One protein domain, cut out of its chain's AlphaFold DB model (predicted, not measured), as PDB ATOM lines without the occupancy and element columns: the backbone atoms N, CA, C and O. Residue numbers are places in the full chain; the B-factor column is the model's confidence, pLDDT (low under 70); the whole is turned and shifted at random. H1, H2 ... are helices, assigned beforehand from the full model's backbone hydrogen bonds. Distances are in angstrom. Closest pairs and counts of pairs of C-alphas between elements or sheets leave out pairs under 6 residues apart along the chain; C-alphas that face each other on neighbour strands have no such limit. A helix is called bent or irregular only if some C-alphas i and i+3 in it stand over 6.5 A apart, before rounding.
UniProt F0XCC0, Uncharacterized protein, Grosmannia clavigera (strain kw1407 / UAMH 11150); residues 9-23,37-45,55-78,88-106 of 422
ATOM      1  N   GLY A   9     123.121 151.327  94.341       91.19
ATOM      2  CA  GLY A   9     121.965 150.473  94.644       91.19
ATOM      3  C   GLY A   9     121.981 149.852  96.047       91.19
ATOM      4  O   GLY A   9     121.086 149.088  96.393       91.19
ATOM      5  N   LEU A  10     123.007 150.129  96.864       92.75
ATOM      6  CA  LEU A  10     123.164 149.496  98.177       92.75
ATOM      7  C   LEU A  10     122.079 149.918  99.179       92.75
ATOM      8  O   LEU A  10     121.646 149.096  99.983       92.75
ATOM      9  N   ALA A  11     121.662 151.187  99.167       93.44
ATOM     10  CA  ALA A  11     120.624 151.674 100.078       93.44
ATOM     11  C   ALA A  11     119.256 151.084  99.711       93.44
ATOM     12  O   ALA A  11     118.502 150.670 100.587       93.44
ATOM     13  N   GLU A  12     118.988 150.991  98.412       94.94
ATOM     14  CA  GLU A  12     117.803 150.371  97.838       94.94
ATOM     15  C   GLU A  12     117.761 148.873  98.160       94.94
ATOM     16  O   GLU A  12     116.721 148.376  98.583       94.94
ATOM     17  N   LEU A  13     118.890 148.162  98.034       94.06
ATOM     18  CA  LEU A  13     118.995 146.750  98.411       94.06
ATOM     19  C   LEU A  13     118.733 146.545  99.905       94.06
ATOM     20  O   LEU A  13     118.006 145.630 100.282       94.06
ATOM     21  N   ASP A  14     119.305 147.398 100.753       93.50
ATOM     22  CA  ASP A  14     119.134 147.303 102.203       93.50
ATOM     23  C   ASP A  14     117.669 147.517 102.610       93.50
ATOM     24  O   ASP A  14     117.105 146.726 103.365       93.50
ATOM     25  N   GLN A  15     117.023 148.531 102.024       93.62
ATOM     26  CA  GLN A  15     115.597 148.791 102.207       93.62
ATOM     27  C   GLN A  15     114.735 147.641 101.669       93.62
ATOM     28  O   GLN A  15     113.725 147.285 102.279       93.62
ATOM     29  N   HIS A  16     115.120 147.055 100.535       92.44
ATOM     30  CA  HIS A  16     114.405 145.929  99.955       92.44
ATOM     31  C   HIS A  16     114.477 144.698 100.866       92.44
ATOM     32  O   HIS A  16     113.434 144.131 101.183       92.44
ATOM     33  N   LEU A  17     115.660 144.339 101.376       92.06
ATOM     34  CA  LEU A  17     115.823 143.254 102.352       92.06
ATOM     35  C   LEU A  17     114.983 143.490 103.617       92.06
ATOM     36  O   LEU A  17     114.292 142.576 104.066       92.06
ATOM     37  N   ASP A  18     114.963 144.716 104.148       91.56
ATOM     38  CA  ASP A  18     114.120 145.064 105.301       91.56
ATOM     39  C   ASP A  18     112.624 144.919 104.989       91.56
ATOM     40  O   ASP A  18     111.852 144.443 105.823       91.56
ATOM     41  N   SER A  19     112.204 145.270 103.770       88.88
ATOM     42  CA  SER A  19     110.816 145.098 103.333       88.88
ATOM     43  C   SER A  19     110.414 143.624 103.218       88.88
ATOM     44  O   SER A  19     109.309 143.271 103.630       88.88
ATOM     45  N   LEU A  20     111.314 142.754 102.735       87.19
ATOM     46  CA  LEU A  20     111.086 141.307 102.667       87.19
ATOM     47  C   LEU A  20     110.921 140.719 104.074       87.19
ATOM     48  O   LEU A  20     109.988 139.954 104.318       87.19
ATOM     49  N   LEU A  21     111.775 141.140 105.013       87.00
ATOM     50  CA  LEU A  21     111.709 140.717 106.412       87.00
ATOM     51  C   LEU A  21     110.436 141.202 107.123       87.00
ATOM     52  O   LEU A  21     109.924 140.501 107.995       87.00
ATOM     53  N   ALA A  22     109.927 142.388 106.774       84.25
ATOM     54  CA  ALA A  22     108.730 142.968 107.383       84.25
ATOM     55  C   ALA A  22     107.419 142.412 106.800       84.25
ATOM     56  O   ALA A  22     106.459 142.190 107.541       84.25
ATOM     57  N   ALA A  23     107.363 142.170 105.486       72.12
ATOM     58  CA  ALA A  23     106.168 141.671 104.798       72.12
ATOM     59  C   ALA A  23     105.710 140.305 105.335       72.12
ATOM     60  O   ALA A  23     104.516 140.017 105.435       72.12
ATOM     61  N   LEU A  37     108.052 139.952  96.196       75.69
ATOM     62  CA  LEU A  37     108.884 139.561  95.061       75.69
ATOM     63  C   LEU A  37     110.322 140.044  95.276       75.69
ATOM     64  O   LEU A  37     110.532 141.223  95.558       75.69
ATOM     65  N   VAL A  38     111.300 139.157  95.096       83.69
ATOM     66  CA  VAL A  38     112.724 139.523  95.086       83.69
ATOM     67  C   VAL A  38     113.050 140.269  93.791       83.69
ATOM     68  O   VAL A  38     112.831 139.744  92.696       83.69
ATOM     69  N   ASP A  39     113.597 141.482  93.897       87.81
ATOM     70  CA  ASP A  39     114.026 142.260  92.727       87.81
ATOM     71  C   ASP A  39     115.372 141.756  92.187       87.81
ATOM     72  O   ASP A  39     116.443 142.249  92.543       87.81
ATOM     73  N   ALA A  40     115.319 140.775  91.283       87.69
ATOM     74  CA  ALA A  40     116.505 140.175  90.673       87.69
ATOM     75  C   ALA A  40     117.476 141.201  90.062       87.69
ATOM     76  O   ALA A  40     118.686 141.040  90.173       87.69
ATOM     77  N   ARG A  41     116.971 142.287  89.457       90.31
ATOM     78  CA  ARG A  41     117.831 143.285  88.797       90.31
ATOM     79  C   ARG A  41     118.637 144.087  89.808       90.31
ATOM     80  O   ARG A  41     119.788 144.427  89.541       90.31
ATOM     81  N   LEU A  42     118.025 144.397  90.949       92.31
ATOM     82  CA  LEU A  42     118.691 145.089  92.043       92.31
ATOM     83  C   LEU A  42     119.813 144.227  92.631       92.31
ATOM     84  O   LEU A  42     120.930 144.719  92.802       92.31
ATOM     85  N   PHE A  43     119.536 142.941  92.869       92.94
ATOM     86  CA  PHE A  43     120.542 141.992  93.343       92.94
ATOM     87  C   PHE A  43     121.688 141.832  92.345       92.94
ATOM     88  O   PHE A  43     122.832 142.055  92.732       92.94
ATOM     89  N   ASP A  44     121.398 141.565  91.068       90.88
ATOM     90  CA  ASP A  44     122.417 141.411  90.021       90.88
ATOM     91  C   ASP A  44     123.305 142.664  89.912       90.88
ATOM     92  O   ASP A  44     124.535 142.575  89.858       90.88
ATOM     93  N   SER A  45     122.697 143.855  89.926       91.94
ATOM     94  CA  SER A  45     123.415 145.132  89.833       91.94
ATOM     95  C   SER A  45     124.380 145.340  91.001       91.94
ATOM     96  O   SER A  45     125.520 145.765  90.796       91.94
ATOM     97  N   ILE A  55     133.623 143.963 100.146       90.31
ATOM     98  CA  ILE A  55     132.950 142.860 100.838       90.31
ATOM     99  C   ILE A  55     133.211 142.853 102.356       90.31
ATOM    100  O   ILE A  55     132.234 142.693 103.082       90.31
ATOM    101  N   PRO A  56     134.431 143.085 102.890       88.19
ATOM    102  CA  PRO A  56     134.655 143.070 104.341       88.19
ATOM    103  C   PRO A  56     133.790 144.074 105.119       88.19
ATOM    104  O   PRO A  56     133.417 143.820 106.261       88.19
ATOM    105  N   VAL A  57     133.429 145.199 104.491       89.38
ATOM    106  CA  VAL A  57     132.552 146.224 105.079       89.38
ATOM    107  C   VAL A  57     131.074 145.873 104.885       89.38
ATOM    108  O   VAL A  57     130.245 146.157 105.750       89.38
ATOM    109  N   LEU A  58     130.726 145.262 103.750       91.50
ATOM    110  CA  LEU A  58     129.339 144.972 103.379       91.50
ATOM    111  C   LEU A  58     128.812 143.657 103.959       91.50
ATOM    112  O   LEU A  58     127.632 143.584 104.298       91.50
ATOM    113  N   ALA A  59     129.656 142.637 104.109       90.00
ATOM    114  CA  ALA A  59     129.253 141.318 104.585       90.00
ATOM    115  C   ALA A  59     128.613 141.361 105.986       90.00
ATOM    116  O   ALA A  59     127.513 140.825 106.120       90.00
ATOM    117  N   PRO A  60     129.170 142.065 106.998       89.81
ATOM    118  CA  PRO A  60     128.527 142.168 108.311       89.81
ATOM    119  C   PRO A  60     127.157 142.856 108.292       89.81
ATOM    120  O   PRO A  60     126.340 142.617 109.176       89.81
ATOM    121  N   ARG A  61     126.894 143.709 107.292       91.00
ATOM    122  CA  ARG A  61     125.622 144.429 107.139       91.00
ATOM    123  C   ARG A  61     124.580 143.613 106.377       91.00
ATOM    124  O   ARG A  61     123.437 143.530 106.812       91.00
ATOM    125  N   LEU A  62     124.959 143.054 105.228       92.75
ATOM    126  CA  LEU A  62     124.023 142.429 104.291       92.75
ATOM    127  C   LEU A  62     123.792 140.946 104.585       92.75
ATOM    128  O   LEU A  62     122.663 140.472 104.475       92.75
ATOM    129  N   LEU A  63     124.836 140.207 104.974       90.50
ATOM    130  CA  LEU A  63     124.754 138.755 105.128       90.50
ATOM    131  C   LEU A  63     123.723 138.328 106.192       90.50
ATOM    132  O   LEU A  63     122.918 137.450 105.878       90.50
ATOM    133  N   PRO A  64     123.646 138.955 107.389       88.75
ATOM    134  CA  PRO A  64     122.631 138.590 108.377       88.75
ATOM    135  C   PRO A  64     121.201 138.789 107.863       88.75
ATOM    136  O   PRO A  64     120.338 137.950 108.112       88.75
ATOM    137  N   LYS A  65     120.949 139.862 107.098       91.12
ATOM    138  CA  LYS A  65     119.630 140.136 106.510       91.12
ATOM    139  C   LYS A  65     119.266 139.102 105.448       91.12
ATOM    140  O   LYS A  65     118.164 138.568 105.478       91.12
ATOM    141  N   ILE A  66     120.198 138.779 104.551       90.06
ATOM    142  CA  ILE A  66     119.987 137.768 103.504       90.06
ATOM    143  C   ILE A  66     119.693 136.397 104.128       90.06
ATOM    144  O   ILE A  66     118.737 135.735 103.731       90.06
ATOM    145  N   VAL A  67     120.469 135.989 105.138       84.88
ATOM    146  CA  VAL A  67     120.252 134.720 105.851       84.88
ATOM    147  C   VAL A  67     118.903 134.714 106.569       84.88
ATOM    148  O   VAL A  67     118.183 133.723 106.483       84.88
ATOM    149  N   ALA A  68     118.520 135.817 107.217       85.81
ATOM    150  CA  ALA A  68     117.219 135.928 107.868       85.81
ATOM    151  C   ALA A  68     116.062 135.782 106.866       85.81
ATOM    152  O   ALA A  68     115.113 135.058 107.151       85.81
ATOM    153  N   VAL A  69     116.158 136.382 105.670       86.44
ATOM    154  CA  VAL A  69     115.163 136.193 104.596       86.44
ATOM    155  C   VAL A  69     115.134 134.731 104.135       86.44
ATOM    156  O   VAL A  69     114.061 134.141 104.022       86.44
ATOM    157  N   LEU A  70     116.297 134.100 103.935       80.88
ATOM    158  CA  LEU A  70     116.398 132.684 103.554       80.88
ATOM    159  C   LEU A  70     115.799 131.724 104.594       80.88
ATOM    160  O   LEU A  70     115.293 130.662 104.235       80.88
ATOM    161  N   GLN A  71     115.811 132.083 105.876       79.19
ATOM    162  CA  GLN A  71     115.227 131.276 106.952       79.19
ATOM    163  C   GLN A  71     113.699 131.409 107.067       79.19
ATOM    164  O   GLN A  71     113.064 130.598 107.744       79.19
ATOM    165  N   GLN A  72     113.074 132.389 106.405       78.38
ATOM    166  CA  GLN A  72     111.628 132.593 106.474       78.38
ATOM    167  C   GLN A  72     110.873 131.573 105.608       78.38
ATOM    168  O   GLN A  72     110.651 131.773 104.417       78.38
ATOM    169  N   GLN A  73     110.424 130.483 106.234       63.66
ATOM    170  CA  GLN A  73     109.696 129.382 105.580       63.66
ATOM    171  C   GLN A  73     108.419 129.806 104.841       63.66
ATOM    172  O   GLN A  73     108.011 129.128 103.905       63.66
ATOM    173  N   SER A  74     107.794 130.926 105.219       60.75
ATOM    174  CA  SER A  74     106.602 131.454 104.538       60.75
ATOM    175  C   SER A  74     106.878 131.967 103.120       60.75
ATOM    176  O   SER A  74     105.943 132.097 102.328       60.75
ATOM    177  N   LEU A  75     108.143 132.237 102.779       62.34
ATOM    178  CA  LEU A  75     108.551 132.695 101.448       62.34
ATOM    179  C   LEU A  75     108.757 131.539 100.462       62.34
ATOM    180  O   LEU A  75     108.618 131.729  99.251       62.34
ATOM    181  N   TRP A  76     109.039 130.338 100.967       64.69
ATOM    182  CA  TRP A  76     109.411 129.185 100.153       64.69
ATOM    183  C   TRP A  76     108.213 128.243  99.953       64.69
ATOM    184  O   TRP A  76     107.416 128.044 100.871       64.69
ATOM    185  N   PRO A  77     108.013 127.660  98.755       55.25
ATOM    186  CA  PRO A  77     106.980 126.646  98.559       55.25
ATOM    187  C   PRO A  77     107.196 125.459  99.510       55.25
ATOM    188  O   PRO A  77     108.288 124.907  99.573       55.25
ATOM    189  N   ALA A  78     106.142 125.030 100.211       50.44
ATOM    190  CA  ALA A  78     106.206 123.881 101.120       50.44
ATOM    191  C   ALA A  78     106.371 122.527 100.401       50.44
ATOM    192  O   ALA A  78     106.672 121.531 101.054       50.44
ATOM    193  N   ASP A  88     111.945 129.434  93.679       62.31
ATOM    194  CA  ASP A  88     113.281 128.816  93.598       62.31
ATOM    195  C   ASP A  88     114.310 129.851  93.117       62.31
ATOM    196  O   ASP A  88     115.373 130.022  93.705       62.31
ATOM    197  N   ARG A  89     113.911 130.679  92.142       72.25
ATOM    198  CA  ARG A  89     114.742 131.767  91.615       72.25
ATOM    199  C   ARG A  89     115.113 132.802  92.682       72.25
ATOM    200  O   ARG A  89     116.219 133.330  92.659       72.25
ATOM    201  N   ALA A  90     114.205 133.112  93.606       77.38
ATOM    202  CA  ALA A  90     114.471 134.045  94.701       77.38
ATOM    203  C   ALA A  90     115.498 133.488  95.703       77.38
ATOM    204  O   ALA A  90     116.392 134.222  96.131       77.38
ATOM    205  N   ALA A  91     115.403 132.197  96.043       77.75
ATOM    206  CA  ALA A  91     116.383 131.525  96.894       77.75
ATOM    207  C   ALA A  91     117.764 131.504  96.225       77.75
ATOM    208  O   ALA A  91     118.761 131.809  96.880       77.75
ATOM    209  N   ASP A  92     117.811 131.227  94.920       79.25
ATOM    210  CA  ASP A  92     119.047 131.202  94.135       79.25
ATOM    211  C   ASP A  92     119.737 132.570  94.100       79.25
ATOM    212  O   ASP A  92     120.940 132.658  94.341       79.25
ATOM    213  N   ILE A  93     118.982 133.652  93.872       86.62
ATOM    214  CA  ILE A  93     119.510 135.029  93.860       86.62
ATOM    215  C   ILE A  93     120.115 135.395  95.223       86.62
ATOM    216  O   ILE A  93     121.249 135.872  95.307       86.62
ATOM    217  N   LEU A  94     119.375 135.142  96.308       88.56
ATOM    218  CA  LEU A  94     119.846 135.415  97.668       88.56
ATOM    219  C   LEU A  94     121.079 134.569  98.012       88.56
ATOM    220  O   LEU A  94     122.035 135.076  98.600       88.56
ATOM    221  N   SER A  95     121.080 133.294  97.619       85.44
ATOM    222  CA  SER A  95     122.194 132.372  97.844       85.44
ATOM    223  C   SER A  95     123.441 132.745  97.040       85.44
ATOM    224  O   SER A  95     124.549 132.668  97.576       85.44
ATOM    225  N   SER A  96     123.286 133.196  95.789       87.31
ATOM    226  CA  SER A  96     124.390 133.700  94.956       87.31
ATOM    227  C   SER A  96     125.096 134.862  95.647       87.31
ATOM    228  O   SER A  96     126.292 134.785  95.953       87.31
ATOM    229  N   MET A  97     124.334 135.892  96.025       91.00
ATOM    230  CA  MET A  97     124.890 137.057  96.705       91.00
ATOM    231  C   MET A  97     125.497 136.690  98.068       91.00
ATOM    232  O   MET A  97     126.593 137.151  98.390       91.00
ATOM    233  N   ALA A  98     124.840 135.834  98.860       91.00
ATOM    234  CA  ALA A  98     125.379 135.369 100.139       91.00
ATOM    235  C   ALA A  98     126.695 134.597  99.967       91.00
ATOM    236  O   ALA A  98     127.636 134.806 100.731       91.00
ATOM    237  N   THR A  99     126.797 133.754  98.938       88.12
ATOM    238  CA  THR A  99     128.023 133.014  98.610       88.12
ATOM    239  C   THR A  99     129.144 133.971  98.221       88.12
ATOM    240  O   THR A  99     130.270 133.823  98.702       88.12
ATOM    241  N   LYS A 100     128.841 135.000  97.422       89.19
ATOM    242  CA  LYS A 100     129.817 136.024  97.033       89.19
ATOM    243  C   LYS A 100     130.293 136.858  98.225       89.19
ATOM    244  O   LYS A 100     131.494 137.056  98.380       89.19
ATOM    245  N   LEU A 101     129.379 137.277  99.103       90.19
ATOM    246  CA  LEU A 101     129.703 138.002 100.339       90.19
ATOM    247  C   LEU A 101     130.495 137.145 101.335       90.19
ATOM    248  O   LEU A 101     131.357 137.663 102.040       90.19
ATOM    249  N   LEU A 102     130.237 135.836 101.384       88.56
ATOM    250  CA  LEU A 102     131.020 134.899 102.186       88.56
ATOM    251  C   LEU A 102     132.413 134.660 101.601       88.56
ATOM    252  O   LEU A 102     133.318 134.345 102.366       88.56
ATOM    253  N   GLY A 103     132.607 134.804 100.287       87.25
ATOM    254  CA  GLY A 103     133.855 134.530  99.562       87.25
ATOM    255  C   GLY A 103     135.136 134.885 100.333       87.25
ATOM    256  O   GLY A 103     135.869 133.963 100.700       87.25
ATOM    257  N   PRO A 104     135.370 136.161 100.679       87.19
ATOM    258  CA  PRO A 104     136.587 136.603 101.362       87.19
ATOM    259  C   PRO A 104     136.555 136.462 102.895       87.19
ATOM    260  O   PRO A 104     137.572 136.681 103.546       87.19
ATOM    261  N   VAL A 105     135.420 136.091 103.501       86.50
ATOM    262  CA  VAL A 105     135.320 135.908 104.961       86.50
ATOM    263  C   VAL A 105     136.109 134.662 105.371       86.50
ATOM    264  O   VAL A 105     135.870 133.572 104.839       86.50
ATOM    265  N   ARG A 106     137.050 134.790 106.314       89.56
ATOM    266  CA  ARG A 106     137.834 133.650 106.821       89.56
ATOM    267  C   ARG A 106     136.977 132.787 107.737       89.56
ATOM    268  O   ARG A 106     136.070 133.293 108.391       89.56
TER     269      ARG A 106
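AT A GLANCE: This is residues 9 to 23, 37 to 45, 55 to 78 and 88 to 106 of the 422 residues of an uncharacterized protein of Grosmannia clavigera (strain kw1407 / UAMH 11150) (UniProt F0XCC0). Four helices stand side by side in a small bundle, one at each corner of a square: going round it, H1, H3, H4 and H2, with the side between H1 and H2 the weakest. H1 and H3 run one way, H2 and H4 the other, and H3, the longest, has a kink. The printed part has 67 residues with four named helices, H1 to H4 in chain order, and no named strand: all helix. It is compact, with a radius of gyration of the C-alphas of 11.5 A, and spans 33 by 23 by 19 A.

IN THESE COORDINATES: Find C-alpha 10 at (123.164, 149.496, 98.177); from there H1, residues 10 to 23, runs 19.8 A. H2 is short, residues 40 to 45. Look next at H3, residues 55 to 71, 22.0 A long, with a kink of 42 degrees near residue 62; it is only just irregular, C-alphas 61 and 64 being 6.7 A apart. H4, residues 88 to 102, runs 20.6 A to C-alpha 102 at (131.020, 134.899, 102.186).

HOW THE PARTS SIT: H1 only just touches H2, with 3 pairs of C-alphas within 8 A and with its residues 12 to 13 alone; the closest C-alphas, of Leu 13 and Leu 42, are 6.6 A apart. H3 touches H1 with residues 62 to 69 alone, closest at the C-alphas of Leu 21 and Val 69, 6.0 A, the same way at a shallow tilt of 20 degrees. H3 and H4 touch, closest at the C-alphas of Ala 59 and Leu 101, 5.4 A, opposite ways at a shallow tilt of 31 degrees. H2 and H4 touch, closest at the C-alphas of Ala 40 and Ile 93, 6.8 A. H1 and H4 are apart, and H2 and H3 are apart. In H1, H2 and H4 every O i to N i+4 pair is within hydrogen-bond range; in H3, 9 of 13 are.

THE WHOLE: The C-alphas of Val 57 and Ala 78, the two farthest apart, are 34.8 A apart. Look for three cuts: residues 24 to 36, 46 to 54 and 79 to 87 are not printed, with C-alpha gaps of 10.3 A, 14.7 A and 11.4 A. Confidence is under 70 at residues 73 to 78 and residue 88.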